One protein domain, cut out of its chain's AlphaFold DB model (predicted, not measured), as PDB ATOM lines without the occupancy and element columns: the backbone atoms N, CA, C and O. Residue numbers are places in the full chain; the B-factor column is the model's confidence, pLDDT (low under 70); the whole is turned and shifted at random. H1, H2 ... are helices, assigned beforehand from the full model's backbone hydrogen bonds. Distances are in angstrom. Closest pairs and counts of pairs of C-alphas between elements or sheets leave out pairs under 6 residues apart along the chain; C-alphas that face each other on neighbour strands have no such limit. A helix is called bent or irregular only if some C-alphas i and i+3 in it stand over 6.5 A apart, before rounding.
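AT A GLANCE: This is residues 9 to 101 and 197 to 304 of the 966 residues of the protein "HECT domain-containing protein" of Trichomonas vaginalis (UniProt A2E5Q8). Six helices stand in two facing rows of three, H4, H7 and H9 running one way and H6, H8 and H10 running against them, to make an up-and-down bundle in which each of the six runs against the one before it. The helical hairpin H2 and H3 closes one end of the double row, with H2 packed steeply across H4 and H6 and H3 on the far side of H2; short H1 lies beyond, at that same end. The printed part has 201 residues, with ten named helices, H1 to H10 in order along the chain, and no named strand: the class is all helix. The whole is compact, with a radius of gyration of the C-alphas of 17.7 A, and spans 53 by 41 by 31 A.

IN THESE COORDINATES: The longest helices by residues are H7, residues 218 to 237, 28.8 A from first to last C-alpha, and H10, residues 285 to 304, 31.4 A. H7 begins with C-alpha 218 at (-7.481, 43.592, -63.581), and H10 ends with C-alpha 304 at (4.521, 59.339, -63.389). Between them in the chain are H8, residues 241 to 257, 23.1 A, and H9, residues 267 to 282, 23.7 A. Before H7 come H4, residues 80 to 95, 22.1 A, H5, residues 98 to 101, 5.2 A, and H6, residues 197 to 211, 21.0 A. H1 is residues 9 to 15, 10.0 A, with C-alpha 9 at (-19.025, 18.087, -60.523); H2 is residues 19 to 33, 21.0 A; H3 is residues 58 to 76, 27.4 A. Three helices are irregular: C-alphas 59 and 62 of H3 are 7.4 A apart, 245 and 248 of H8 are 8.0 A apart, and 286 and 289 of H10 are 7.8 A apart. H8 has a kink of 72 degrees near residue 248, and H10 one of 29 degrees near residue 292.

HOW THE PARTS SIT: H7 and H8 form a helical hairpin; they touch at a shallow tilt of 28 degrees, opposite ways, the closest C-alphas being those of Ile 236 and Asn 244, 4.7 A apart. H7 touches H9 the same way at a shallow tilt of 27 degrees, with C-alphas of Gln 226 and Phe 269 closest at 6.0 A. H9 and H10, also a helical hairpin, touch at 38 degrees, only just a steep tilt; C-alphas 280 and 287 are closest at 6.5 A. With residues 88 to 95 alone, H4 touches H7 at a shallow tilt of 17 degrees, the same way, closest at C-alphas 95 and 231, 6.5 A. H6 touches H8 at 5 degrees, the same way, closest at C-alphas 210 and 257, 6.1 A. H2 and H6 touch about perpendicular, at 74 degrees, closest at C-alphas 27 and 201, 6.3 A. H2 and H3, a helical hairpin, touch with C-alphas 29 and 63 closest at 5.7 A. H1 and H5 touch no helix. In H1, H2, H4, H6, H7 and H9 every O i to N i+4 pair is within hydrogen-bond range, against 13 of 15 in H3, 10 of 13 in H8 and 10 of 16 in H10; H5 is too short for such a pair.

THE WHOLE: The two C-alphas farthest apart, those of Phe 14 and Ile 302, are 57.0 A from each other. Residues 102 to 196 are not printed, and C-alphas 101 and 197 are 10.1 A apart across the cut. Of the links printed whole, H2 to H3 is long: residues 34 to 57. The mean pLDDT of the printed part is 88.6; residues 39 and 284 are under 70.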
ATOM      1  N   GLU A   9     -17.845  17.815 -59.694       86.31
ATOM      2  CA  GLU A   9     -19.025  18.087 -60.523       86.31
ATOM      3  C   GLU A   9     -20.170  17.090 -60.275       86.31
ATOM      4  O   GLU A   9     -21.302  17.487 -60.008       86.31
ATOM      5  N   LYS A  10     -19.877  15.783 -60.265       87.25
ATOM      6  CA  LYS A  10     -20.861  14.748 -59.891       87.25
ATOM      7  C   LYS A  10     -21.413  14.958 -58.482       87.25
ATOM      8  O   LYS A  10     -22.602  14.745 -58.270       87.25
ATOM      9  N   ILE A  11     -20.576  15.381 -57.533       86.75
ATOM     10  CA  ILE A  11     -21.008  15.681 -56.160       86.75
ATOM     11  C   ILE A  11     -21.958  16.881 -56.161       86.75
ATOM     12  O   ILE A  11     -23.027  16.809 -55.558       86.75
ATOM     13  N   MET A  12     -21.606  17.956 -56.869       89.94
ATOM     14  CA  MET A  12     -22.465  19.132 -57.005       89.94
ATOM     15  C   MET A  12     -23.814  18.768 -57.631       89.94
ATOM     16  O   MET A  12     -24.847  19.133 -57.080       89.94
ATOM     17  N   ASN A  13     -23.820  17.972 -58.702       89.00
ATOM     18  CA  ASN A  13     -25.046  17.513 -59.356       89.00
ATOM     19  C   ASN A  13     -25.898  16.627 -58.436       89.00
ATOM     20  O   ASN A  13     -27.111  16.812 -58.355       89.00
ATOM     21  N   PHE A  14     -25.270  15.703 -57.706       89.06
ATOM     22  CA  PHE A  14     -25.960  14.809 -56.774       89.06
ATOM     23  C   PHE A  14     -26.652  15.579 -55.639       89.06
ATOM     24  O   PHE A  14     -27.815  15.325 -55.340       89.06
ATOM     25  N   PHE A  15     -25.962  16.557 -55.044       88.94
ATOM     26  CA  PHE A  15     -26.504  17.387 -53.962       88.94
ATOM     27  C   PHE A  15     -27.258  18.635 -54.450       88.94
ATOM     28  O   PHE A  15     -27.707  19.425 -53.623       88.94
ATOM     29  N   LYS A  16     -27.409  18.823 -55.770       89.94
ATOM     30  CA  LYS A  16     -27.996  20.024 -56.394       89.94
ATOM     31  C   LYS A  16     -27.354  21.334 -55.900       89.94
ATOM     32  O   LYS A  16     -28.042  22.323 -55.657       89.94
ATOM     33  N   LEU A  17     -26.032  21.333 -55.732       90.88
ATOM     34  CA  LEU A  17     -25.252  22.486 -55.277       90.88
ATOM     35  C   LEU A  17     -24.882  23.392 -56.457       90.88
ATOM     36  O   LEU A  17     -24.297  22.933 -57.437       90.88
ATOM     37  N   ASN A  18     -25.158  24.690 -56.330       92.75
ATOM     38  CA  ASN A  18     -24.605  25.730 -57.201       92.75
ATOM     39  C   ASN A  18     -23.236  26.221 -56.674       92.75
ATOM     40  O   ASN A  18     -22.762  25.771 -55.626       92.75
ATOM     41  N   LEU A  19     -22.583  27.145 -57.392       92.44
ATOM     42  CA  LEU A  19     -21.293  27.711 -56.965       92.44
ATOM     43  C   LEU A  19     -21.380  28.440 -55.618       92.44
ATOM     44  O   LEU A  19     -20.474  28.311 -54.804       92.44
ATOM     45  N   GLU A  20     -22.483  29.130 -55.333       94.81
ATOM     46  CA  GLU A  20     -22.705  29.768 -54.029       94.81
ATOM     47  C   GLU A  20     -22.738  28.740 -52.881       94.81
ATOM     48  O   GLU A  20     -22.098  28.921 -51.843       94.81
ATOM     49  N   GLY A  21     -23.422  27.608 -53.077       94.00
ATOM     50  CA  GLY A  21     -23.406  26.482 -52.145       94.00
ATOM     51  C   GLY A  21     -22.004  25.896 -51.967       94.00
ATOM     52  O   GLY A  21     -21.618  25.543 -50.850       94.00
ATOM     53  N   LEU A  22     -21.210  25.854 -53.040       94.44
ATOM     54  CA  LEU A  22     -19.815  25.422 -52.987       94.44
ATOM     55  C   LEU A  22     -18.947  26.386 -52.162       94.44
ATOM     56  O   LEU A  22     -18.178  25.915 -51.328       94.44
ATOM     57  N   VAL A  23     -19.107  27.708 -52.320       95.88
ATOM     58  CA  VAL A  23     -18.413  28.733 -51.510       95.88
ATOM     59  C   VAL A  23     -18.744  28.572 -50.019       95.88
ATOM     60  O   VAL A  23     -17.847  28.620 -49.173       95.88
ATOM     61  N   LYS A  24     -20.011  28.315 -49.666       93.31
ATOM     62  CA  LYS A  24     -20.435  28.082 -48.266       93.31
ATOM     63  C   LYS A  24     -19.754  26.856 -47.650       93.31
ATOM     64  O   LYS A  24     -19.256  26.915 -46.526       93.31
ATOM     65  N   ILE A  25     -19.693  25.752 -48.392       93.25
ATOM     66  CA  ILE A  25     -18.997  24.531 -47.957       93.25
ATOM     67  C   ILE A  25     -17.492  24.793 -47.824       93.25
ATOM     68  O   ILE A  25     -16.887  24.448 -46.809       93.25
ATOM     69  N   PHE A  26     -16.901  25.446 -48.825       94.69
ATOM     70  CA  PHE A  26     -15.480  25.769 -48.872       94.69
ATOM     71  C   PHE A  26     -15.042  26.613 -47.669       94.69
ATOM     72  O   PHE A  26     -14.145  26.213 -46.929       94.69
ATOM     73  N   THR A  27     -15.727  27.727 -47.406       93.81
ATOM     74  CA  THR A  27     -15.438  28.619 -46.267       93.81
ATOM     75  C   THR A  27     -15.583  27.925 -44.914       93.81
ATOM     76  O   THR A  27     -14.792  28.169 -44.003       93.81
ATOM     77  N   THR A  28     -16.520  26.984 -44.800       92.00
ATOM     78  CA  THR A  28     -16.718  26.197 -43.579       92.00
ATOM     79  C   THR A  28     -15.563  25.215 -43.346       92.00
ATOM     80  O   THR A  28     -15.032  25.132 -42.238       92.00
ATOM     81  N   PHE A  29     -15.101  24.509 -44.384       92.88
ATOM     82  CA  PHE A  29     -13.928  23.633 -44.270       92.88
ATOM     83  C   PHE A  29     -12.649  24.404 -43.935       92.88
ATOM     84  O   PHE A  29     -11.814  23.889 -43.179       92.88
ATOM     85  N   LEU A  30     -12.506  25.627 -44.455       93.62
ATOM     86  CA  LEU A  30     -11.401  26.519 -44.109       93.62
ATOM     87  C   LEU A  30     -11.411  26.855 -42.615       93.62
ATOM     88  O   LEU A  30     -10.391  26.677 -41.950       93.62
ATOM     89  N   LEU A  31     -12.566  27.248 -42.068       90.81
ATOM     90  CA  LEU A  31     -12.706  27.545 -40.642       90.81
ATOM     91  C   LEU A  31     -12.421  26.319 -39.767       90.81
ATOM     92  O   LEU A  31     -11.724  26.444 -38.760       90.81
ATOM     93  N   TYR A  32     -12.881  25.124 -40.148       90.06
ATOM     94  CA  TYR A  32     -12.577  23.906 -39.388       90.06
ATOM     95  C   TYR A  32     -11.089  23.588 -39.336       90.06
ATOM     96  O   TYR A  32     -10.598  23.170 -38.285       90.06
ATOM     97  N   ASN A  33     -10.363  23.807 -40.432       89.94
ATOM     98  CA  ASN A  33      -8.927  23.561 -40.482       89.94
ATOM     99  C   ASN A  33      -8.075  24.685 -39.896       89.94
ATOM    100  O   ASN A  33      -6.885  24.453 -39.670       89.94
ATOM    101  N   ASP A  34      -8.640  25.870 -39.658       89.44
ATOM    102  CA  ASP A  34      -7.860  27.025 -39.229       89.44
ATOM    103  C   ASP A  34      -7.287  26.858 -37.818       89.44
ATOM    104  O   ASP A  34      -7.937  26.308 -36.915       89.44
ATOM    105  N   LYS A  35      -6.058  27.343 -37.627       85.44
ATOM    106  CA  LYS A  35      -5.392  27.374 -36.324       85.44
ATOM    107  C   LYS A  35      -5.828  28.618 -35.553       85.44
ATOM    108  O   LYS A  35      -5.524  29.740 -35.944       85.44
ATOM    109  N   ILE A  36      -6.507  28.390 -34.433       80.69
ATOM    110  CA  ILE A  36      -6.952  29.438 -33.516       80.69
ATOM    111  C   ILE A  36      -5.967  29.482 -32.357       80.69
ATOM    112  O   ILE A  36      -5.784  28.496 -31.643       80.69
ATOM    113  N   LEU A  37      -5.297  30.620 -32.198       76.56
ATOM    114  CA  LEU A  37      -4.298  30.821 -31.154       76.56
ATOM    115  C   LEU A  37      -4.913  31.580 -29.988       76.56
ATOM    116  O   LEU A  37      -5.587  32.591 -30.177       76.56
ATOM    117  N   THR A  38      -4.577  31.179 -28.767       70.75
ATOM    118  CA  THR A  38      -5.063  31.849 -27.553       70.75
ATOM    119  C   THR A  38      -4.510  33.266 -27.371       70.75
ATOM    120  O   THR A  38      -4.894  33.968 -26.448       70.75
ATOM    121  N   THR A  39      -3.574  33.695 -28.220       69.12
ATOM    122  CA  THR A  39      -2.943  35.022 -28.187       69.12
ATOM    123  C   THR A  39      -3.424  35.954 -29.299       69.12
ATOM    124  O   THR A  39      -3.195  37.162 -29.228       69.12
ATOM    125  N   THR A  40      -4.007  35.420 -30.377       73.75
ATOM    126  CA  THR A  40      -4.312  36.194 -31.600       73.75
ATOM    127  C   THR A  40      -5.680  35.887 -32.207       73.75
ATOM    128  O   THR A  40      -6.102  36.605 -33.112       73.75
ATOM    129  N   LEU A  41      -6.352  34.832 -31.729       82.75
ATOM    130  CA  LEU A  41      -7.577  34.207 -32.244       82.75
ATOM    131  C   LEU A  41      -7.490  33.687 -33.683       82.75
ATOM    132  O   LEU A  41      -7.937  32.582 -33.929       82.75
ATOM    133  N   VAL A  42      -6.868  34.402 -34.617       88.44
ATOM    134  CA  VAL A  42      -6.598  33.918 -35.979       88.44
ATOM    135  C   VAL A  42      -5.091  33.905 -36.207       88.44
ATOM    136  O   VAL A  42      -4.401  34.898 -35.948       88.44
ATOM    137  N   ASP A  43      -4.571  32.772 -36.671       89.62
ATOM    138  CA  ASP A  43      -3.172  32.618 -37.071       89.62
ATOM    139  C   ASP A  43      -2.996  33.043 -38.533       89.62
ATOM    140  O   ASP A  43      -3.197  32.241 -39.441       89.62
ATOM    141  N   TYR A  44      -2.645  34.302 -38.799       90.25
ATOM    142  CA  TYR A  44      -2.477  34.792 -40.174       90.25
ATOM    143  C   TYR A  44      -1.317  34.134 -40.941       90.25
ATOM    144  O   TYR A  44      -1.322  34.186 -42.176       90.25
ATOM    145  N   ASP A  45      -0.380  33.466 -40.263       86.31
ATOM    146  CA  ASP A  45       0.746  32.777 -40.901       86.31
ATOM    147  C   ASP A  45       0.361  31.383 -41.411       86.31
ATOM    148  O   ASP A  45       0.906  30.918 -42.412       86.31
ATOM    149  N   TYR A  46      -0.617  30.730 -40.783       88.25
ATOM    150  CA  TYR A  46      -1.109  29.425 -41.217       88.25
ATOM    151  C   TYR A  46      -1.958  29.521 -42.495       88.25
ATOM    152  O   TYR A  46      -2.936  30.272 -42.544       88.25
ATOM    153  N   ASN A  47      -1.624  28.739 -43.527       90.88
ATOM    154  CA  ASN A  47      -2.312  28.757 -44.819       90.88
ATOM    155  C   ASN A  47      -2.753  27.363 -45.276       90.88
ATOM    156  O   ASN A  47      -2.016  26.684 -45.977       90.88
ATOM    157  N   ILE A  48      -3.987  26.961 -44.976       91.50
ATOM    158  CA  ILE A  48      -4.484  25.660 -45.440       91.50
ATOM    159  C   ILE A  48      -4.752  25.584 -46.957       91.50
ATOM    160  O   ILE A  48      -4.923  24.485 -47.474       91.50
ATOM    161  N   LEU A  49      -4.787  26.708 -47.686       91.94
ATOM    162  CA  LEU A  49      -4.919  26.690 -49.154       91.94
ATOM    163  C   LEU A  49      -3.627  26.253 -49.849       91.94
ATOM    164  O   LEU A  49      -3.662  25.817 -50.994       91.94
ATOM    165  N   ASP A  50      -2.488  26.345 -49.164       85.81
ATOM    166  CA  ASP A  50      -1.249  25.766 -49.660       85.81
ATOM    167  C   ASP A  50      -1.355  24.233 -49.603       85.81
ATOM    168  O   ASP A  50      -1.574  23.643 -48.540       85.81
ATOM    169  N   LYS A  51      -1.217  23.573 -50.757       80.12
ATOM    170  CA  LYS A  51      -1.272  22.106 -50.886       80.12
ATOM    171  C   LYS A  51      -0.214  21.405 -50.024       80.12
ATOM    172  O   LYS A  51      -0.427  20.272 -49.604       80.12
ATOM    173  N   SER A  52       0.894  22.079 -49.714       71.25
ATOM    174  CA  SER A  52       1.949  21.551 -48.844       71.25
ATOM    175  C   SER A  52       1.642  21.683 -47.348       71.25
ATOM    176  O   SER A  52       2.219  20.950 -46.541       71.25
ATOM    177  N   THR A  53       0.724  22.575 -46.957       76.69
ATOM    178  CA  THR A  53       0.418  22.820 -45.545       76.69
ATOM    179  C   THR A  53      -0.455  21.693 -44.983       76.69
ATOM    180  O   THR A  53      -1.572  21.481 -45.464       76.69
ATOM    181  N   PRO A  54       0.002  20.978 -43.936       73.06
ATOM    182  CA  PRO A  54      -0.797  19.934 -43.313       73.06
ATOM    183  C   PRO A  54      -1.975  20.533 -42.527       73.06
ATOM    184  O   PRO A  54      -1.873  21.654 -42.014       73.06
ATOM    185  N   PRO A  55      -3.076  19.777 -42.364       83.44
ATOM    186  CA  PRO A  55      -4.174  20.183 -41.493       83.44
ATOM    187  C   PRO A  55      -3.683  20.352 -40.049       83.44
ATOM    188  O   PRO A  55      -2.740  19.693 -39.610       83.44
ATOM    189  N   LYS A  56      -4.363  21.190 -39.256       81.19
ATOM    190  CA  LYS A  56      -3.970  21.453 -37.858       81.19
ATOM    191  C   LYS A  56      -3.990  20.215 -36.957       81.19
ATOM    192  O   LYS A  56      -3.386  20.226 -35.892       81.19
ATOM    193  N   SER A  57      -4.716  19.180 -37.365       75.44
ATOM    194  CA  SER A  57      -4.658  17.853 -36.767       75.44
ATOM    195  C   SER A  57      -4.953  16.812 -37.837       75.44
ATOM    196  O   SER A  57      -5.736  17.073 -38.756       75.44
ATOM    197  N   ALA A  58      -4.398  15.613 -37.681       70.00
ATOM    198  CA  ALA A  58      -4.665  14.499 -38.587       70.00
ATOM    199  C   ALA A  58      -6.165  14.175 -38.744       70.00
ATOM    200  O   ALA A  58      -6.603  13.788 -39.822       70.00
ATOM    201  N   LYS A  59      -6.991  14.435 -37.718       72.88
ATOM    202  CA  LYS A  59      -8.451  14.227 -37.779       72.88
ATOM    203  C   LYS A  59      -9.152  15.069 -38.852       72.88
ATOM    204  O   LYS A  59     -10.242  14.714 -39.283       72.88
ATOM    205  N   LEU A  60      -8.552  16.184 -39.267       82.75
ATOM    206  CA  LEU A  60      -9.136  17.127 -40.227       82.75
ATOM    207  C   LEU A  60      -8.590  16.937 -41.645       82.75
ATOM    208  O   LEU A  60      -8.951  17.685 -42.554       82.75
ATOM    209  N   PHE A  61      -7.759  15.914 -41.853       81.25
ATOM    210  CA  PHE A  61      -7.155  15.594 -43.143       81.25
ATOM    211  C   PHE A  61      -8.185  15.464 -44.273       81.25
ATOM    212  O   PHE A  61      -7.981  15.942 -45.389       81.25
ATOM    213  N   GLN A  62      -9.347  14.899 -43.957       81.00
ATOM    214  CA  GLN A  62     -10.466  14.779 -44.885       81.00
ATOM    215  C   GLN A  62     -10.990  16.141 -45.371       81.00
ATOM    216  O   GLN A  62     -11.212  16.334 -46.564       81.00
ATOM    217  N   TYR A  63     -11.134  17.119 -44.474       87.88
ATOM    218  CA  TYR A  63     -11.568  18.465 -44.854       87.88
ATOM    219  C   TYR A  63     -10.509  19.194 -45.686       87.88
ATOM    220  O   TYR A  63     -10.868  19.885 -46.634       87.88
ATOM    221  N   LYS A  64      -9.217  19.007 -45.383       87.44
ATOM    222  CA  LYS A  64      -8.119  19.507 -46.228       87.44
ATOM    223  C   LYS A  64      -8.198  18.919 -47.638       87.44
ATOM    224  O   LYS A  64      -8.244  19.669 -48.604       87.44
ATOM    225  N   THR A  65      -8.353  17.601 -47.750       84.62
ATOM    226  CA  THR A  65      -8.532  16.932 -49.049       84.62
ATOM    227  C   THR A  65      -9.718  17.516 -49.821       84.62
ATOM    228  O   THR A  65      -9.626  17.766 -51.018       84.62
ATOM    229  N   ALA A  66     -10.836  17.791 -49.143       89.12
ATOM    230  CA  ALA A  66     -11.991  18.419 -49.772       89.12
ATOM    231  C   ALA A  66     -11.706  19.850 -50.269       89.12
ATOM    232  O   ALA A  66     -12.148  20.192 -51.363       89.12
ATOM    233  N   ILE A  67     -10.972  20.665 -49.500       93.12
ATOM    234  CA  ILE A  67     -10.537  22.014 -49.907       93.12
ATOM    235  C   ILE A  67      -9.710  21.934 -51.192       93.12
ATOM    236  O   ILE A  67     -10.048  22.607 -52.164       93.12
ATOM    237  N   ASP A  68      -8.686  21.078 -51.219       90.50
ATOM    238  CA  ASP A  68      -7.780  20.950 -52.369       90.50
ATOM    239  C   ASP A  68      -8.535  20.532 -53.631       90.50
ATOM    240  O   ASP A  68      -8.383  21.145 -54.683       90.50
ATOM    241  N   ARG A  69      -9.454  19.569 -53.504       89.19
ATOM    242  CA  ARG A  69     -10.287  19.119 -54.625       89.19
ATOM    243  C   ARG A  69     -11.226  20.199 -55.158       89.19
ATOM    244  O   ARG A  69     -11.526  20.196 -56.350       89.19
ATOM    245  N   ILE A  70     -11.729  21.082 -54.293       93.56
ATOM    246  CA  ILE A  70     -12.546  22.224 -54.726       93.56
ATOM    247  C   ILE A  70     -11.681  23.196 -55.527       93.56
ATOM    248  O   ILE A  70     -12.103  23.595 -56.609       93.56
ATOM    249  N   VAL A  71     -10.476  23.525 -55.049       93.62
ATOM    250  CA  VAL A  71      -9.535  24.394 -55.778       93.62
ATOM    251  C   VAL A  71      -9.176  23.781 -57.134       93.62
ATOM    252  O   VAL A  71      -9.371  24.437 -58.153       93.62
ATOM    253  N   ASP A  72      -8.800  22.499 -57.169       91.12
ATOM    254  CA  ASP A  72      -8.484  21.778 -58.411       91.12
ATOM    255  C   ASP A  72      -9.653  21.806 -59.403       91.12
ATOM    256  O   ASP A  72      -9.466  21.962 -60.608       91.12
ATOM    257  N   TYR A  73     -10.887  21.645 -58.919       93.12
ATOM    258  CA  TYR A  73     -12.071  21.740 -59.767       93.12
ATOM    259  C   TYR A  73     -12.237  23.146 -60.355       93.12
ATOM    260  O   TYR A  73     -12.522  23.268 -61.546       93.12
ATOM    261  N   LEU A  74     -12.055  24.203 -59.559       94.50
ATOM    262  CA  LEU A  74     -12.188  25.586 -60.026       94.50
ATOM    263  C   LEU A  74     -11.117  25.948 -61.060       94.50
ATOM    264  O   LEU A  74     -11.442  26.585 -62.064       94.50
ATOM    265  N   GLU A  75      -9.875  25.510 -60.843       92.62
ATOM    266  CA  GLU A  75      -8.758  25.690 -61.777       92.62
ATOM    267  C   GLU A  75      -9.032  24.970 -63.106       92.62
ATOM    268  O   GLU A  75      -9.019  25.598 -64.164       92.62
ATOM    269  N   ASN A  76      -9.366  23.675 -63.052       92.12
ATOM    270  CA  ASN A  76      -9.592  22.850 -64.245       92.12
ATOM    271  C   ASN A  76     -10.857  23.236 -65.027       92.12
ATOM    272  O   ASN A  76     -10.939  22.986 -66.226       92.12
ATOM    273  N   SER A  77     -11.855  23.818 -64.357       91.94
ATOM    274  CA  SER A  77     -13.094  24.283 -64.996       91.94
ATOM    275  C   SER A  77     -13.078  25.768 -65.370       91.94
ATOM    276  O   SER A  77     -14.082  26.262 -65.879       91.94
ATOM    277  N   HIS A  78     -11.968  26.481 -65.136       92.50
ATOM    278  CA  HIS A  78     -11.826  27.924 -65.371       92.50
ATOM    279  C   HIS A  78     -12.898  28.789 -64.673       92.50
ATOM    280  O   HIS A  78     -13.277  29.846 -65.175       92.50
ATOM    281  N   LYS A  79     -13.372  28.372 -63.491       94.06
ATOM    282  CA  LYS A  79     -14.428  29.059 -62.713       94.06
ATOM    283  C   LYS A  79     -13.897  29.974 -61.605       94.06
ATOM    284  O   LYS A  79     -14.655  30.390 -60.734       94.06
ATOM    285  N   ILE A  80     -12.599  30.284 -61.611       95.25
ATOM    286  CA  ILE A  80     -11.946  31.077 -60.558       95.25
ATOM    287  C   ILE A  80     -12.523  32.496 -60.451       95.25
ATOM    288  O   ILE A  80     -12.807  32.931 -59.340       95.25
ATOM    289  N   ASP A  81     -12.722  33.205 -61.569       93.56
ATOM    290  CA  ASP A  81     -13.249  34.585 -61.575       93.56
ATOM    291  C   ASP A  81     -14.671  34.634 -60.978       93.56
ATOM    292  O   ASP A  81     -14.908  35.335 -59.997       93.56
ATOM    293  N   GLU A  82     -15.579  33.782 -61.474       94.81
ATOM    294  CA  GLU A  82     -16.968  33.670 -60.991       94.81
ATOM    295  C   GLU A  82     -17.034  33.259 -59.508       94.81
ATOM    296  O   GLU A  82     -17.767  33.851 -58.715       94.81
ATOM    297  N   PHE A  83     -16.231  32.272 -59.096       96.50
ATOM    298  CA  PHE A  83     -16.155  31.848 -57.697       96.50
ATOM    299  C   PHE A  83     -15.640  32.967 -56.785       96.50
ATOM    300  O   PHE A  83     -16.172  33.164 -55.690       96.50
ATOM    301  N   THR A  84     -14.624  33.712 -57.235       97.00
ATOM    302  CA  THR A  84     -14.055  34.844 -56.488       97.00
ATOM    303  C   THR A  84     -15.084  35.947 -56.313       97.00
ATOM    304  O   THR A  84     -15.207  36.478 -55.214       97.00
ATOM    305  N   GLU A  85     -15.854  36.265 -57.352       96.75
ATOM    306  CA  GLU A  85     -16.903  37.283 -57.288       96.75
ATOM    307  C   GLU A  85     -18.003  36.909 -56.284       96.75
ATOM    308  O   GLU A  85     -18.352  37.716 -55.419       96.75
ATOM    309  N   ILE A  86     -18.500  35.667 -56.329       97.44
ATOM    310  CA  ILE A  86     -19.504  35.175 -55.373       97.44
ATOM    311  C   ILE A  86     -18.951  35.227 -53.944       97.44
ATOM    312  O   ILE A  86     -19.617  35.721 -53.031       97.44
ATOM    313  N   TYR A  87     -17.719  34.752 -53.744       97.44
ATOM    314  CA  TYR A  87     -17.081  34.759 -52.432       97.44
ATOM    315  C   TYR A  87     -16.857  36.196 -51.923       97.44
ATOM    316  O   TYR A  87     -17.162  36.500 -50.767       97.44
ATOM    317  N   PHE A  88     -16.419  37.111 -52.787       97.75
ATOM    318  CA  PHE A  88     -16.257  38.524 -52.454       97.75
ATOM    319  C   PHE A  88     -17.569  39.152 -51.989       97.75
ATOM    320  O   PHE A  88     -17.612  39.766 -50.923       97.75
ATOM    321  N   ASN A  89     -18.649  38.962 -52.749       97.31
ATOM    322  CA  ASN A  89     -19.954  39.536 -52.432       97.31
ATOM    323  C   ASN A  89     -20.467  39.040 -51.075       97.31
ATOM    324  O   ASN A  89     -20.879  39.849 -50.243       97.31
ATOM    325  N   MET A  90     -20.341  37.737 -50.802       95.44
ATOM    326  CA  MET A  90     -20.677  37.164 -49.494       95.44
ATOM    327  C   MET A  90     -19.817  37.739 -48.360       95.44
ATOM    328  O   MET A  90     -20.304  37.952 -47.250       95.44
ATOM    329  N   LEU A  91     -18.524  37.975 -48.604       96.31
ATOM    330  CA  LEU A  91     -17.625  38.552 -47.605       96.31
ATOM    331  C   LEU A  91     -17.998  40.007 -47.289       96.31
ATOM    332  O   LEU A  91     -18.064  40.376 -46.117       96.31
ATOM    333  N   ILE A  92     -18.270  40.820 -48.312       96.56
ATOM    334  CA  ILE A  92     -18.688  42.218 -48.149       96.56
ATOM    335  C   ILE A  92     -20.050  42.318 -47.457       96.56
ATOM    336  O   ILE A  92     -20.225  43.168 -46.586       96.56
ATOM    337  N   GLU A  93     -20.993  41.424 -47.762       94.75
ATOM    338  CA  GLU A  93     -22.270  41.340 -47.043       94.75
ATOM    339  C   GLU A  93     -22.056  41.117 -45.537       94.75
ATOM    340  O   GLU A  93     -22.679  41.788 -44.713       94.75
ATOM    341  N   ARG A  94     -21.115  40.237 -45.162       92.50
ATOM    342  CA  ARG A  94     -20.762  40.001 -43.753       92.50
ATOM    343  C   ARG A  94     -20.095  41.215 -43.102       92.50
ATOM    344  O   ARG A  94     -20.441  41.520 -41.969       92.50
ATOM    345  N   PHE A  95     -19.199  41.920 -43.799       94.06
ATOM    346  CA  PHE A  95     -18.604  43.176 -43.303       94.06
ATOM    347  C   PHE A  95     -19.643  44.284 -43.080       94.06
ATOM    348  O   PHE A  95     -19.514  45.096 -42.172       94.06
ATOM    349  N   ASN A  96     -20.690  44.331 -43.901       92.44
ATOM    350  CA  ASN A  96     -21.749  45.328 -43.753       92.44
ATOM    351  C   ASN A  96     -22.760  44.961 -42.656       92.44
ATOM    352  O   ASN A  96     -23.620  45.772 -42.309       92.44
ATOM    353  N   ASN A  97     -22.676  43.752 -42.098       88.50
ATOM    354  CA  ASN A  97     -23.594  43.265 -41.085       88.50
ATOM    355  C   ASN A  97     -22.947  43.309 -39.692       88.50
ATOM    356  O   ASN A  97     -22.065  42.519 -39.354       88.50
ATOM    357  N   VAL A  98     -23.465  44.203 -38.845       82.69
ATOM    358  CA  VAL A  98     -22.988  44.466 -37.473       82.69
ATOM    359  C   VAL A  98     -22.888  43.195 -36.617       82.69
ATOM    360  O   VAL A  98     -22.025  43.104 -35.741       82.69
ATOM    361  N   HIS A  99     -23.710  42.180 -36.889       80.81
ATOM    362  CA  HIS A  99     -23.688  40.910 -36.167       80.81
ATOM    363  C   HIS A  99     -22.371  40.136 -36.300       80.81
ATOM    364  O   HIS A  99     -22.007  39.416 -35.375       80.81
ATOM    365  N   PHE A 100     -21.623  40.311 -37.392       85.38
ATOM    366  CA  PHE A 100     -20.302  39.699 -37.568       85.38
ATOM    367  C   PHE A 100     -19.163  40.530 -36.958       85.38
ATOM    368  O   PHE A 100     -18.006  40.123 -37.014       85.38
ATOM    369  N   HIS A 101     -19.471  41.678 -36.350       83.69
ATOM    370  CA  HIS A 101     -18.499  42.541 -35.678       83.69
ATOM    371  C   HIS A 101     -18.566  42.465 -34.146       83.69
ATOM    372  O   HIS A 101     -17.713  43.063 -33.486       83.69
ATOM    373  N   ASP A 197     -15.517  33.892 -37.701       87.88
ATOM    374  CA  ASP A 197     -15.891  33.417 -39.036       87.88
ATOM    375  C   ASP A 197     -15.620  34.512 -40.085       87.88
ATOM    376  O   ASP A 197     -14.961  34.257 -41.092       87.88
ATOM    377  N   LEU A 198     -15.996  35.769 -39.805       91.94
ATOM    378  CA  LEU A 198     -15.660  36.907 -40.671       91.94
ATOM    379  C   LEU A 198     -14.141  37.087 -40.822       91.94
ATOM    380  O   LEU A 198     -13.649  37.178 -41.947       91.94
ATOM    381  N   ALA A 199     -13.387  37.094 -39.720       93.00
ATOM    382  CA  ALA A 199     -11.933  37.267 -39.758       93.00
ATOM    383  C   ALA A 199     -11.215  36.142 -40.528       93.00
ATOM    384  O   ALA A 199     -10.303  36.404 -41.318       93.00
ATOM    385  N   THR A 200     -11.651  34.895 -40.333       93.56
ATOM    386  CA  THR A 200     -11.101  33.706 -41.003       93.56
ATOM    387  C   THR A 200     -11.465  33.696 -42.485       93.56
ATOM    388  O   THR A 200     -10.613  33.445 -43.337       93.56
ATOM    389  N   SER A 201     -12.711  34.038 -42.815       94.50
ATOM    390  CA  SER A 201     -13.177  34.159 -44.193       94.50
ATOM    391  C   SER A 201     -12.437  35.272 -44.943       94.50
ATOM    392  O   SER A 201     -11.950  35.042 -46.046       94.50
ATOM    393  N   PHE A 202     -12.236  36.438 -44.320       96.75
ATOM    394  CA  PHE A 202     -11.405  37.516 -44.866       96.75
ATOM    395  C   PHE A 202      -9.971  37.050 -45.144       96.75
ATOM    396  O   PHE A 202      -9.453  37.248 -46.244       96.75
ATOM    397  N   LYS A 203      -9.334  36.388 -44.166       96.31
ATOM    398  CA  LYS A 203      -7.976  35.844 -44.303       96.31
ATOM    399  C   LYS A 203      -7.858  34.950 -45.537       96.31
ATOM    400  O   LYS A 203      -6.947  35.130 -46.344       96.31
ATOM    401  N   TYR A 204      -8.755  33.978 -45.681       96.88
ATOM    402  CA  TYR A 204      -8.662  33.012 -46.772       96.88
ATOM    403  C   TYR A 204      -9.100  33.574 -48.119       96.88
ATOM    404  O   TYR A 204      -8.512  33.189 -49.124       96.88
ATOM    405  N   PHE A 205     -10.023  34.535 -48.151       97.62
ATOM    406  CA  PHE A 205     -10.347  35.267 -49.372       97.62
ATOM    407  C   PHE A 205      -9.125  36.015 -49.927       97.62
ATOM    408  O   PHE A 205      -8.780  35.864 -51.097       97.62
ATOM    409  N   VAL A 206      -8.405  36.749 -49.069       97.00
ATOM    410  CA  VAL A 206      -7.169  37.453 -49.454       97.00
ATOM    411  C   VAL A 206      -6.117  36.473 -49.981       97.00
ATOM    412  O   VAL A 206      -5.500  36.738 -51.011       97.00
ATOM    413  N   ARG A 207      -5.930  35.321 -49.319       95.75
ATOM    414  CA  ARG A 207      -4.993  34.284 -49.789       95.75
ATOM    415  C   ARG A 207      -5.414  33.676 -51.123       95.75
ATOM    416  O   ARG A 207      -4.555  33.472 -51.972       95.75
ATOM    417  N   PHE A 208      -6.707  33.425 -51.308       95.69
ATOM    418  CA  PHE A 208      -7.250  32.863 -52.538       95.69
ATOM    419  C   PHE A 208      -7.051  33.804 -53.731       95.69
ATOM    420  O   PHE A 208      -6.602  33.355 -54.782       95.69
ATOM    421  N   ILE A 209      -7.305  35.108 -53.568       94.25
ATOM    422  CA  ILE A 209      -6.978  36.103 -54.602       94.25
ATOM    423  C   ILE A 209      -5.476  36.110 -54.873       94.25
ATOM    424  O   ILE A 209      -5.061  36.085 -56.029       94.25
ATOM    425  N   SER A 210      -4.665  36.151 -53.814       91.06
ATOM    426  CA  SER A 210      -3.210  36.254 -53.926       91.06
ATOM    427  C   SER A 210      -2.609  35.111 -54.752       91.06
ATOM    428  O   SER A 210      -1.746  35.353 -55.592       91.06
ATOM    429  N   SER A 211      -3.123  33.886 -54.605       91.12
ATOM    430  CA  SER A 211      -2.667  32.726 -55.381       91.12
ATOM    431  C   SER A 211      -3.218  32.651 -56.811       91.12
ATOM    432  O   SER A 211      -2.679  31.895 -57.612       91.12
ATOM    433  N   HIS A 212      -4.258  33.419 -57.154       92.31
ATOM    434  CA  HIS A 212      -4.933  33.339 -58.457       92.31
ATOM    435  C   HIS A 212      -5.071  34.691 -59.175       92.31
ATOM    436  O   HIS A 212      -5.942  34.848 -60.032       92.31
ATOM    437  N   MET A 213      -4.213  35.674 -58.874       87.75
ATOM    438  CA  MET A 213      -4.313  37.027 -59.449       87.75
ATOM    439  C   MET A 213      -4.350  37.038 -60.986       87.75
ATOM    440  O   MET A 213      -5.015  37.886 -61.569       87.75
ATOM    441  N   SER A 214      -3.670  36.096 -61.652       86.44
ATOM    442  CA  SER A 214      -3.635  35.992 -63.119       86.44
ATOM    443  C   SER A 214      -4.949  35.521 -63.749       86.44
ATOM    444  O   SER A 214      -5.155  35.742 -64.940       86.44
ATOM    445  N   ALA A 215      -5.812  34.852 -62.981       88.44
ATOM    446  CA  ALA A 215      -7.112  34.364 -63.439       88.44
ATOM    447  C   ALA A 215      -8.244  35.384 -63.212       88.44
ATOM    448  O   ALA A 215      -9.353  35.172 -63.696       88.44
ATOM    449  N   ILE A 216      -7.968  36.473 -62.487       88.81
ATOM    450  CA  ILE A 216      -8.930  37.521 -62.134       88.81
ATOM    451  C   ILE A 216      -8.744  38.714 -63.078       88.81
ATOM    452  O   ILE A 216      -7.621  39.102 -63.410       88.81
ATOM    453  N   LYS A 217      -9.849  39.340 -63.495       86.12
ATOM    454  CA  LYS A 217      -9.797  40.551 -64.333       86.12
ATOM    455  C   LYS A 217      -9.096  41.711 -63.591       86.12
ATOM    456  O   LYS A 217      -9.406  41.941 -62.420       86.12
ATOM    457  N   PRO A 218      -8.212  42.499 -64.242       81.44
ATOM    458  CA  PRO A 218      -7.481  43.592 -63.581       81.44
ATOM    459  C   PRO A 218      -8.374  44.632 -62.887       81.44
ATOM    460  O   PRO A 218      -8.058  45.074 -61.783       81.44
ATOM    461  N   GLU A 219      -9.503  44.981 -63.505       82.12
ATOM    462  CA  GLU A 219     -10.495  45.918 -62.955       82.12
ATOM    463  C   GLU A 219     -11.141  45.366 -61.675       82.12
ATOM    464  O   GLU A 219     -11.198  46.056 -60.653       82.12
ATOM    465  N   SER A 220     -11.540  44.088 -61.687       89.50
ATOM    466  CA  SER A 220     -12.060  43.389 -60.506       89.50
ATOM    467  C   SER A 220     -11.020  43.344 -59.388       89.50
ATOM    468  O   SER A 220     -11.342  43.611 -58.234       89.50
ATOM    469  N   LEU A 221      -9.753  43.076 -59.719       88.19
ATOM    470  CA  LEU A 221      -8.672  43.009 -58.736       88.19
ATOM    471  C   LEU A 221      -8.429  44.366 -58.056       88.19
ATOM    472  O   LEU A 221      -8.281  44.419 -56.833       88.19
ATOM    473  N   GLN A 222      -8.431  45.462 -58.822       86.50
ATOM    474  CA  GLN A 222      -8.369  46.819 -58.271       86.50
ATOM    475  C   GLN A 222      -9.556  47.101 -57.341       86.50
ATOM    476  O   GLN A 222      -9.359  47.587 -56.224       86.50
ATOM    477  N   MET A 223     -10.777  46.760 -57.764       91.31
ATOM    478  CA  MET A 223     -11.978  46.924 -56.942       91.31
ATOM    479  C   MET A 223     -11.878  46.134 -55.628       91.31
ATOM    480  O   MET A 223     -12.142  46.693 -54.560       91.31
ATOM    481  N   TYR A 224     -11.461  44.865 -55.680       94.19
ATOM    482  CA  TYR A 224     -11.295  44.019 -54.495       94.19
ATOM    483  C   TYR A 224     -10.272  44.614 -53.527       94.19
ATOM    484  O   TYR A 224     -10.564  44.718 -52.335       94.19
ATOM    485  N   ARG A 225      -9.112  45.076 -54.022       91.75
ATOM    486  CA  ARG A 225      -8.118  45.781 -53.195       91.75
ATOM    487  C   ARG A 225      -8.739  46.973 -52.489       91.75
ATOM    488  O   ARG A 225      -8.655  47.070 -51.268       91.75
ATOM    489  N   GLN A 226      -9.400  47.854 -53.233       92.75
ATOM    490  CA  GLN A 226      -9.949  49.071 -52.652       92.75
ATOM    491  C   GLN A 226     -10.995  48.773 -51.574       92.75
ATOM    492  O   GLN A 226     -10.904  49.285 -50.457       92.75
ATOM    493  N   LYS A 227     -11.962  47.909 -51.892       95.69
ATOM    494  CA  LYS A 227     -13.074  47.585 -50.995       95.69
ATOM    495  C   LYS A 227     -12.633  46.832 -49.746       95.69
ATOM    496  O   LYS A 227     -13.108  47.173 -48.673       95.69
ATOM    497  N   LEU A 228     -11.699  45.882 -49.839       96.50
ATOM    498  CA  LEU A 228     -11.205  45.160 -48.658       96.50
ATOM    499  C   LEU A 228     -10.527  46.098 -47.652       96.50
ATOM    500  O   LEU A 228     -10.778  45.993 -46.452       96.50
ATOM    501  N   TYR A 229      -9.698  47.032 -48.123       95.31
ATOM    502  CA  TYR A 229      -9.075  48.032 -47.250       95.31
ATOM    503  C   TYR A 229     -10.109  48.957 -46.617       95.31
ATOM    504  O   TYR A 229     -10.058  49.185 -45.411       95.31
ATOM    505  N   VAL A 230     -11.066  49.445 -47.412       96.12
ATOM    506  CA  VAL A 230     -12.179  50.264 -46.918       96.12
ATOM    507  C   VAL A 230     -12.967  49.520 -45.839       96.12
ATOM    508  O   VAL A 230     -13.160  50.071 -44.762       96.12
ATOM    509  N   SER A 231     -13.335  48.256 -46.064       96.50
ATOM    510  CA  SER A 231     -14.065  47.445 -45.084       96.50
ATOM    511  C   SER A 231     -13.285  47.248 -43.783       96.50
ATOM    512  O   SER A 231     -13.867  47.327 -42.701       96.50
ATOM    513  N   VAL A 232     -11.964  47.040 -43.852       95.31
ATOM    514  CA  VAL A 232     -11.122  46.944 -42.648       95.31
ATOM    515  C   VAL A 232     -11.030  48.293 -41.928       95.31
ATOM    516  O   VAL A 232     -11.167  48.326 -40.707       95.31
ATOM    517  N   PHE A 233     -10.846  49.405 -42.649       94.44
ATOM    518  CA  PHE A 233     -10.833  50.746 -42.051       94.44
ATOM    519  C   PHE A 233     -12.161  51.074 -41.369       94.44
ATOM    520  O   PHE A 233     -12.153  51.504 -40.217       94.44
ATOM    521  N   ASP A 234     -13.287  50.804 -42.028       93.88
ATOM    522  CA  ASP A 234     -14.623  51.028 -41.473       93.88
ATOM    523  C   ASP A 234     -14.873  50.143 -40.243       93.88
ATOM    524  O   ASP A 234     -15.410  50.618 -39.245       93.88
ATOM    525  N   SER A 235     -14.387  48.897 -40.248       91.94
ATOM    526  CA  SER A 235     -14.474  47.995 -39.088       91.94
ATOM    527  C   SER A 235     -13.666  48.489 -37.885       91.94
ATOM    528  O   SER A 235     -14.100  48.329 -36.743       91.94
ATOM    529  N   ILE A 236     -12.487  49.075 -38.125       89.94
ATOM    530  CA  ILE A 236     -11.644  49.669 -37.078       89.94
ATOM    531  C   ILE A 236     -12.314  50.927 -36.520       89.94
ATOM    532  O   ILE A 236     -12.506  51.035 -35.311       89.94
ATOM    533  N   ILE A 237     -12.718  51.851 -37.397       88.44
ATOM    534  CA  ILE A 237     -13.378  53.108 -37.015       88.44
ATOM    535  C   ILE A 237     -14.689  52.821 -36.267       88.44
ATOM    536  O   ILE A 237     -15.007  53.504 -35.295       88.44
ATOM    537  N   GLY A 238     -15.415  51.781 -36.682       86.69
ATOM    538  CA  GLY A 238     -16.639  51.295 -36.051       86.69
ATOM    539  C   GLY A 238     -16.441  50.510 -34.747       86.69
ATOM    540  O   GLY A 238     -17.417  49.972 -34.234       86.69
ATOM    541  N   ASN A 239     -15.219  50.426 -34.202       82.31
ATOM    542  CA  ASN A 239     -14.885  49.699 -32.967       82.31
ATOM    543  C   ASN A 239     -15.290  48.213 -32.969       82.31
ATOM    544  O   ASN A 239     -15.673  47.665 -31.935       82.31
ATOM    545  N   SER A 240     -15.185  47.525 -34.110       86.62
ATOM    546  CA  SER A 240     -15.408  46.076 -34.158       86.62
ATOM    547  C   SER A 240     -14.494  45.346 -33.169       86.62
ATOM    548  O   SER A 240     -13.283  45.564 -33.181       86.62
ATOM    549  N   SER A 241     -15.046  44.422 -32.371       81.38
ATOM    550  CA  SER A 241     -14.301  43.750 -31.294       81.38
ATOM    551  C   SER A 241     -13.023  43.062 -31.783       81.38
ATOM    552  O   SER A 241     -12.009  43.076 -31.096       81.38
ATOM    553  N   TYR A 242     -13.045  42.483 -32.987       87.12
ATOM    554  CA  TYR A 242     -11.869  41.839 -33.570       87.12
ATOM    555  C   TYR A 242     -10.948  42.825 -34.289       87.12
ATOM    556  O   TYR A 242      -9.753  42.878 -34.000       87.12
ATOM    557  N   PHE A 243     -11.483  43.604 -35.235       88.75
ATOM    558  CA  PHE A 243     -10.662  44.460 -36.093       88.75
ATOM    559  C   PHE A 243     -10.072  45.653 -35.342       88.75
ATOM    560  O   PHE A 243      -8.983  46.082 -35.691       88.75
ATOM    561  N   ASN A 244     -10.708  46.151 -34.282       85.25
ATOM    562  CA  ASN A 244     -10.106  47.178 -33.432       85.25
ATOM    563  C   ASN A 244      -8.915  46.612 -32.634       85.25
ATOM    564  O   ASN A 244      -7.824  47.176 -32.639       85.25
ATOM    565  N   THR A 245      -9.089  45.436 -32.022       83.44
ATOM    566  CA  THR A 245      -8.067  44.796 -31.175       83.44
ATOM    567  C   THR A 245      -6.891  44.242 -31.970       83.44
ATOM    568  O   THR A 245      -5.734  44.389 -31.576       83.44
ATOM    569  N   PHE A 246      -7.169  43.596 -33.101       87.69
ATOM    570  CA  PHE A 246      -6.167  42.906 -33.915       87.69
ATOM    571  C   PHE A 246      -5.876  43.615 -35.242       87.69
ATOM    572  O   PHE A 246      -5.099  43.096 -36.045       87.69
ATOM    573  N   GLY A 247      -6.427  44.814 -35.469       88.88
ATOM    574  CA  GLY A 247      -6.377  45.537 -36.746       88.88
ATOM    575  C   GLY A 247      -4.985  45.712 -37.325       88.88
ATOM    576  O   GLY A 247      -4.809  45.641 -38.536       88.88
ATOM    577  N   ASN A 248      -3.964  45.836 -36.476       88.31
ATOM    578  CA  ASN A 248      -2.590  46.003 -36.941       88.31
ATOM    579  C   ASN A 248      -2.110  44.744 -37.661       88.31
ATOM    580  O   ASN A 248      -1.500  44.822 -38.723       88.31
ATOM    581  N   ARG A 249      -2.435  43.570 -37.107       88.19
ATOM    582  CA  ARG A 249      -2.130  42.281 -37.733       88.19
ATOM    583  C   ARG A 249      -2.950  42.078 -38.997       88.19
ATOM    584  O   ARG A 249      -2.384  41.645 -39.991       88.19
ATOM    585  N   VAL A 250      -4.236  42.445 -38.977       92.81
ATOM    586  CA  VAL A 250      -5.110  42.372 -40.159       92.81
ATOM    587  C   VAL A 250      -4.540  43.209 -41.305       92.81
ATOM    588  O   VAL A 250      -4.357  42.696 -42.405       92.81
ATOM    589  N   LEU A 251      -4.209  44.475 -41.047       92.50
ATOM    590  CA  LEU A 251      -3.653  45.388 -42.044       92.50
ATOM    591  C   LEU A 251      -2.246  44.970 -42.493       92.50
ATOM    592  O   LEU A 251      -1.941  45.049 -43.681       92.50
ATOM    593  N   THR A 252      -1.402  44.473 -41.583       89.88
ATOM    594  CA  THR A 252      -0.078  43.922 -41.935       89.88
ATOM    595  C   THR A 252      -0.217  42.698 -42.845       89.88
ATOM    596  O   THR A 252       0.486  42.569 -43.843       89.88
ATOM    597  N   PHE A 253      -1.157  41.801 -42.542       92.06
ATOM    598  CA  PHE A 253      -1.454  40.646 -43.382       92.06
ATOM    599  C   PHE A 253      -1.995  41.068 -44.755       92.06
ATOM    600  O   PHE A 253      -1.543  40.543 -45.774       92.06
ATOM    601  N   LEU A 254      -2.924  42.028 -44.789       92.94
ATOM    602  CA  LEU A 254      -3.530  42.523 -46.021       92.94
ATOM    603  C   LEU A 254      -2.486  43.195 -46.925       92.94
ATOM    604  O   LEU A 254      -2.355  42.808 -48.079       92.94
ATOM    605  N   THR A 255      -1.672  44.105 -46.380       87.75
ATOM    606  CA  THR A 255      -0.569  44.765 -47.112       87.75
ATOM    607  C   THR A 255       0.468  43.789 -47.646       87.75
ATOM    608  O   THR A 255       0.990  44.003 -48.735       87.75
ATOM    609  N   LYS A 256       0.745  42.700 -46.924       85.81
ATOM    610  CA  LYS A 256       1.695  41.671 -47.358       85.81
ATOM    611  C   LYS A 256       1.169  40.804 -48.506       85.81
ATOM    612  O   LYS A 256       1.937  40.468 -49.397       85.81
ATOM    613  N   ASN A 257      -0.098  40.388 -48.463       88.19
ATOM    614  CA  ASN A 257      -0.640  39.394 -49.407       88.19
ATOM    615  C   ASN A 257      -1.401  40.024 -50.580       88.19
ATOM    616  O   ASN A 257      -1.569  39.384 -51.618       88.19
ATOM    617  N   LEU A 258      -1.878  41.256 -50.408       88.50
ATOM    618  CA  LEU A 258      -2.629  41.998 -51.407       88.50
ATOM    619  C   LEU A 258      -2.293  43.504 -51.304       88.50
ATOM    620  O   LEU A 258      -3.124  44.295 -50.849       88.50
ATOM    621  N   PRO A 259      -1.062  43.902 -51.681       84.38
ATOM    622  CA  PRO A 259      -0.574  45.267 -51.515       84.38
ATOM    623  C   PRO A 259      -1.375  46.274 -52.345       84.38
ATOM    624  O   PRO A 259      -1.755  46.008 -53.485       84.38
ATOM    625  N   VAL A 260      -1.589  47.455 -51.767       84.25
ATOM    626  CA  VAL A 260      -2.186  48.610 -52.451       84.25
ATOM    627  C   VAL A 260      -1.169  49.218 -53.401       84.25
ATOM    628  O   VAL A 260      -0.009  49.416 -53.043       84.25
ATOM    629  N   LEU A 261      -1.624  49.566 -54.596       80.38
ATOM    630  CA  LEU A 261      -0.855  50.308 -55.583       80.38
ATOM    631  C   LEU A 261      -1.247  51.788 -55.526       80.38
ATOM    632  O   LEU A 261      -2.362  52.146 -55.149       80.38
ATOM    633  N   TYR A 262      -0.344  52.685 -55.921       79.44
ATOM    634  CA  TYR A 262      -0.575  54.132 -55.800       79.44
ATOM    635  C   TYR A 262      -1.815  54.627 -56.571       79.44
ATOM    636  O   TYR A 262      -2.421  55.640 -56.205       79.44
ATOM    637  N   PHE A 263      -2.207  53.937 -57.645       79.06
ATOM    638  CA  PHE A 263      -3.391  54.248 -58.450       79.06
ATOM    639  C   PHE A 263      -4.684  53.645 -57.876       79.06
ATOM    640  O   PHE A 263      -5.769  54.083 -58.246       79.06
ATOM    641  N   ASP A 264      -4.601  52.716 -56.917       84.69
ATOM    642  CA  ASP A 264      -5.772  52.247 -56.165       84.69
ATOM    643  C   ASP A 264      -6.268  53.313 -55.170       84.69
ATOM    644  O   ASP A 264      -7.435  53.320 -54.789       84.69
ATOM    645  N   ILE A 265      -5.397  54.247 -54.762       87.75
ATOM    646  CA  ILE A 265      -5.687  55.286 -53.763       87.75
ATOM    647  C   ILE A 265      -6.497  56.429 -54.402       87.75
ATOM    648  O   ILE A 265      -6.004  57.535 -54.639       87.75
ATOM    649  N   THR A 266      -7.750  56.164 -54.754       85.94
ATOM    650  CA  THR A 266      -8.667  57.135 -55.374       85.94
ATOM    651  C   THR A 266     -10.062  57.046 -54.756       85.94
ATOM    652  O   THR A 266     -10.340  56.146 -53.964       85.94
ATOM    653  N   GLY A 267     -10.930  58.017 -55.066       89.06
ATOM    654  CA  GLY A 267     -12.346  57.985 -54.691       89.06
ATOM    655  C   GLY A 267     -12.598  57.694 -53.207       89.06
ATOM    656  O   GLY A 267     -12.068  58.375 -52.326       89.06
ATOM    657  N   GLU A 268     -13.408  56.667 -52.944       90.69
ATOM    658  CA  GLU A 268     -13.797  56.220 -51.600       90.69
ATOM    659  C   GLU A 268     -12.597  55.785 -50.745       90.69
ATOM    660  O   GLU A 268     -12.539  56.119 -49.560       90.69
ATOM    661  N   PHE A 269     -11.603  55.112 -51.337       93.12
ATOM    662  CA  PHE A 269     -10.412  54.671 -50.608       93.12
ATOM    663  C   PHE A 269      -9.677  55.860 -49.992       93.12
ATOM    664  O   PHE A 269      -9.338  55.837 -48.811       93.12
ATOM    665  N   LEU A 270      -9.447  56.922 -50.772       92.69
ATOM    666  CA  LEU A 270      -8.744  58.116 -50.296       92.69
ATOM    667  C   LEU A 270      -9.523  58.812 -49.168       92.69
ATOM    668  O   LEU A 270      -8.926  59.281 -48.198       92.69
ATOM    669  N   GLN A 271     -10.855  58.846 -49.259       93.62
ATOM    670  CA  GLN A 271     -11.702  59.395 -48.197       93.62
ATOM    671  C   GLN A 271     -11.562  58.594 -46.897       93.62
ATOM    672  O   GLN A 271     -11.352  59.177 -45.831       93.62
ATOM    673  N   ARG A 272     -11.623  57.259 -46.976       93.56
ATOM    674  CA  ARG A 272     -11.469  56.378 -45.809       93.56
ATOM    675  C   ARG A 272     -10.059  56.389 -45.238       93.56
ATOM    676  O   ARG A 272      -9.915  56.382 -44.019       93.56
ATOM    677  N   LEU A 273      -9.039  56.513 -46.088       92.81
ATOM    678  CA  LEU A 273      -7.656  56.714 -45.664       92.81
ATOM    679  C   LEU A 273      -7.524  57.979 -44.795       92.81
ATOM    680  O   LEU A 273      -6.952  57.929 -43.710       92.81
ATOM    681  N   ASN A 274      -8.132  59.096 -45.207       92.69
ATOM    682  CA  ASN A 274      -8.133  60.328 -44.410       92.69
ATOM    683  C   ASN A 274      -8.853  60.164 -43.060       92.69
ATOM    684  O   ASN A 274      -8.409  60.709 -42.045       92.69
ATOM    685  N   TYR A 275      -9.947  59.399 -43.014       92.38
ATOM    686  CA  TYR A 275     -10.650  59.124 -41.760       92.38
ATOM    687  C   TYR A 275      -9.840  58.240 -40.818       92.38
ATOM    688  O   TYR A 275      -9.722  58.587 -39.641       92.38
ATOM    689  N   ILE A 276      -9.226  57.162 -41.312       91.31
ATOM    690  CA  ILE A 276      -8.400  56.297 -40.465       91.31
ATOM    691  C   ILE A 276      -7.136  57.024 -39.986       91.31
ATOM    692  O   ILE A 276      -6.750  56.836 -38.837       91.31
ATOM    693  N   ILE A 277      -6.548  57.928 -40.784       90.69
ATOM    694  CA  ILE A 277      -5.455  58.820 -40.348       90.69
ATOM    695  C   ILE A 277      -5.885  59.634 -39.124       90.69
ATOM    696  O   ILE A 277      -5.207  59.626 -38.092       90.69
ATOM    697  N   LYS A 278      -7.037  60.308 -39.212       91.06
ATOM    698  CA  LYS A 278      -7.561  61.136 -38.119       91.06
ATOM    699  C   LYS A 278      -7.936  60.298 -36.895       91.06
ATOM    700  O   LYS A 278      -7.669  60.706 -35.763       91.06
ATOM    701  N   TRP A 279      -8.530  59.129 -37.109       89.50
ATOM    702  CA  TRP A 279      -8.897  58.202 -36.041       89.50
ATOM    703  C   TRP A 279      -7.650  57.662 -35.322       89.50
ATOM    704  O   TRP A 279      -7.568  57.725 -34.098       89.50
ATOM    705  N   ASN A 280      -6.623  57.240 -36.066       88.06
ATOM    706  CA  ASN A 280      -5.353  56.737 -35.533       88.06
ATOM    707  C   ASN A 280      -4.595  57.828 -34.753       88.06
ATOM    708  O   ASN A 280      -4.037  57.576 -33.688       88.06
ATOM    709  N   ALA A 281      -4.629  59.077 -35.220       86.25
ATOM    710  CA  ALA A 281      -4.034  60.192 -34.486       86.25
ATOM    711  C   ALA A 281      -4.715  60.459 -33.126       86.25
ATOM    712  O   ALA A 281      -4.055  60.944 -32.207       86.25
ATOM    713  N   THR A 282      -6.008  60.142 -32.994       82.62
ATOM    714  CA  THR A 282      -6.830  60.464 -31.814       82.62
ATOM    715  C   THR A 282      -7.014  59.301 -30.832       82.62
ATOM    716  O   THR A 282      -7.049  59.553 -29.633       82.62
ATOM    717  N   HIS A 283      -7.101  58.051 -31.302       74.56
ATOM    718  CA  HIS A 283      -7.480  56.893 -30.471       74.56
ATOM    719  C   HIS A 283      -6.339  55.901 -30.244       74.56
ATOM    720  O   HIS A 283      -6.120  55.441 -29.125       74.56
ATOM    721  N   SER A 284      -5.596  55.552 -31.295       67.56
ATOM    722  CA  SER A 284      -4.542  54.541 -31.214       67.56
ATOM    723  C   SER A 284      -3.454  54.898 -32.215       67.56
ATOM    724  O   SER A 284      -3.719  54.868 -33.405       67.56
ATOM    725  N   LYS A 285      -2.223  55.206 -31.791       78.50
ATOM    726  CA  LYS A 285      -1.097  55.457 -32.722       78.50
ATOM    727  C   LYS A 285      -0.542  54.162 -33.343       78.50
ATOM    728  O   LYS A 285       0.622  54.112 -33.740       78.50
ATOM    729  N   VAL A 286      -1.354  53.109 -33.398       78.62
ATOM    730  CA  VAL A 286      -0.937  51.727 -33.668       78.62
ATOM    731  C   VAL A 286      -0.709  51.486 -35.162       78.62
ATOM    732  O   VAL A 286       0.232  50.788 -35.524       78.62
ATOM    733  N   PHE A 287      -1.503  52.102 -36.041       83.38
ATOM    734  CA  PHE A 287      -1.443  51.887 -37.496       83.38
ATOM    735  C   PHE A 287      -0.534  52.883 -38.224       83.38
ATOM    736  O   PHE A 287      -0.481  52.893 -39.452       83.38
ATOM    737  N   THR A 288       0.198  53.719 -37.481       82.69
ATOM    738  CA  THR A 288       0.982  54.841 -38.023       82.69
ATOM    739  C   THR A 288       1.943  54.411 -39.131       82.69
ATOM    740  O   THR A 288       2.035  55.092 -40.146       82.69
ATOM    741  N   ASN A 289       2.622  53.271 -38.976       81.88
ATOM    742  CA  ASN A 289       3.598  52.809 -39.966       81.88
ATOM    743  C   ASN A 289       2.930  52.410 -41.289       81.88
ATOM    744  O   ASN A 289       3.391  52.811 -42.352       81.88
ATOM    745  N   ILE A 290       1.817  51.672 -41.218       84.75
ATOM    746  CA  ILE A 290       1.063  51.223 -42.399       84.75
ATOM    747  C   ILE A 290       0.450  52.423 -43.122       84.75
ATOM    748  O   ILE A 290       0.497  52.516 -44.345       84.75
ATOM    749  N   ILE A 291      -0.094  53.373 -42.363       86.25
ATOM    750  CA  ILE A 291      -0.650  54.611 -42.907       86.25
ATOM    751  C   ILE A 291       0.431  55.410 -43.643       86.25
ATOM    752  O   ILE A 291       0.229  55.766 -44.803       86.25
ATOM    753  N   LYS A 292       1.599  55.622 -43.021       83.31
ATOM    754  CA  LYS A 292       2.737  56.308 -43.657       83.31
ATOM    755  C   LYS A 292       3.224  55.591 -44.916       83.31
ATOM    756  O   LYS A 292       3.648  56.243 -45.866       83.31
ATOM    757  N   GLU A 293       3.168  54.260 -44.941       84.12
ATOM    758  CA  GLU A 293       3.526  53.467 -46.119       84.12
ATOM    759  C   GLU A 293       2.576  53.742 -47.293       84.12
ATOM    760  O   GLU A 293       3.043  54.036 -48.395       84.12
ATOM    761  N   ILE A 294       1.261  53.750 -47.041       87.31
ATOM    762  CA  ILE A 294       0.233  54.081 -48.042       87.31
ATOM    763  C   ILE A 294       0.355  55.546 -48.497       87.31
ATOM    764  O   ILE A 294       0.269  55.832 -49.692       87.31
ATOM    765  N   GLU A 295       0.606  56.483 -47.579       84.31
ATOM    766  CA  GLU A 295       0.870  57.889 -47.921       84.31
ATOM    767  C   GLU A 295       2.124  58.042 -48.791       84.31
ATOM    768  O   GLU A 295       2.131  58.835 -49.734       84.31
ATOM    769  N   GLY A 296       3.182  57.282 -48.498       82.94
ATOM    770  CA  GLY A 296       4.400  57.241 -49.303       82.94
ATOM    771  C   GLY A 296       4.130  56.769 -50.730       82.94
ATOM    772  O   GLY A 296       4.581  57.410 -51.673       82.94
ATOM    773  N   LEU A 297       3.322  55.717 -50.894       84.38
ATOM    774  CA  LEU A 297       2.893  55.238 -52.212       84.38
ATOM    775  C   LEU A 297       2.089  56.298 -52.972       84.38
ATOM    776  O   LEU A 297       2.303  56.490 -54.163       84.38
ATOM    777  N   LEU A 298       1.197  57.031 -52.300       84.88
ATOM    778  CA  LEU A 298       0.444  58.113 -52.941       84.88
ATOM    779  C   LEU A 298       1.369  59.213 -53.492       84.88
ATOM    780  O   LEU A 298       1.104  59.746 -54.572       84.88
ATOM    781  N   ARG A 299       2.462  59.530 -52.784       82.94
ATOM    782  CA  ARG A 299       3.454  60.522 -53.235       82.94
ATOM    783  C   ARG A 299       4.186  60.090 -54.499       82.94
ATOM    784  O   ARG A 299       4.563  60.959 -55.273       82.94
ATOM    785  N   ASP A 300       4.319  58.792 -54.762       83.19
ATOM    786  CA  ASP A 300       5.017  58.296 -55.954       83.19
ATOM    787  C   ASP A 300       4.341  58.695 -57.276       83.19
ATOM    788  O   ASP A 300       4.960  58.600 -58.335       83.19
ATOM    789  N   ARG A 301       3.101  59.208 -57.240       83.44
ATOM    790  CA  ARG A 301       2.429  59.781 -58.419       83.44
ATOM    791  C   ARG A 301       3.236  60.885 -59.097       83.44
ATOM    792  O   ARG A 301       3.106  61.042 -60.309       83.44
ATOM    793  N   ILE A 302       4.077  61.610 -58.353       85.75
ATOM    794  CA  ILE A 302       4.959  62.639 -58.924       85.75
ATOM    795  C   ILE A 302       5.963  62.046 -59.926       85.75
ATOM    796  O   ILE A 302       6.382  62.730 -60.852       85.75
ATOM    797  N   PHE A 303       6.290  60.753 -59.804       87.88
ATOM    798  CA  PHE A 303       7.207  60.044 -60.699       87.88
ATOM    799  C   PHE A 303       6.518  59.450 -61.935       87.88
ATOM    800  O   PHE A 303       7.154  58.709 -62.684       87.88
ATOM    801  N   GLY A 304       5.246  59.784 -62.193       85.62
ATOM    802  CA  GLY A 304       4.521  59.339 -63.389       85.62
ATOM    803  C   GLY A 304       5.251  59.674 -64.696       85.62
ATOM    804  O   GLY A 304       5.331  58.830 -65.585       85.62
TER     805      GLY A 304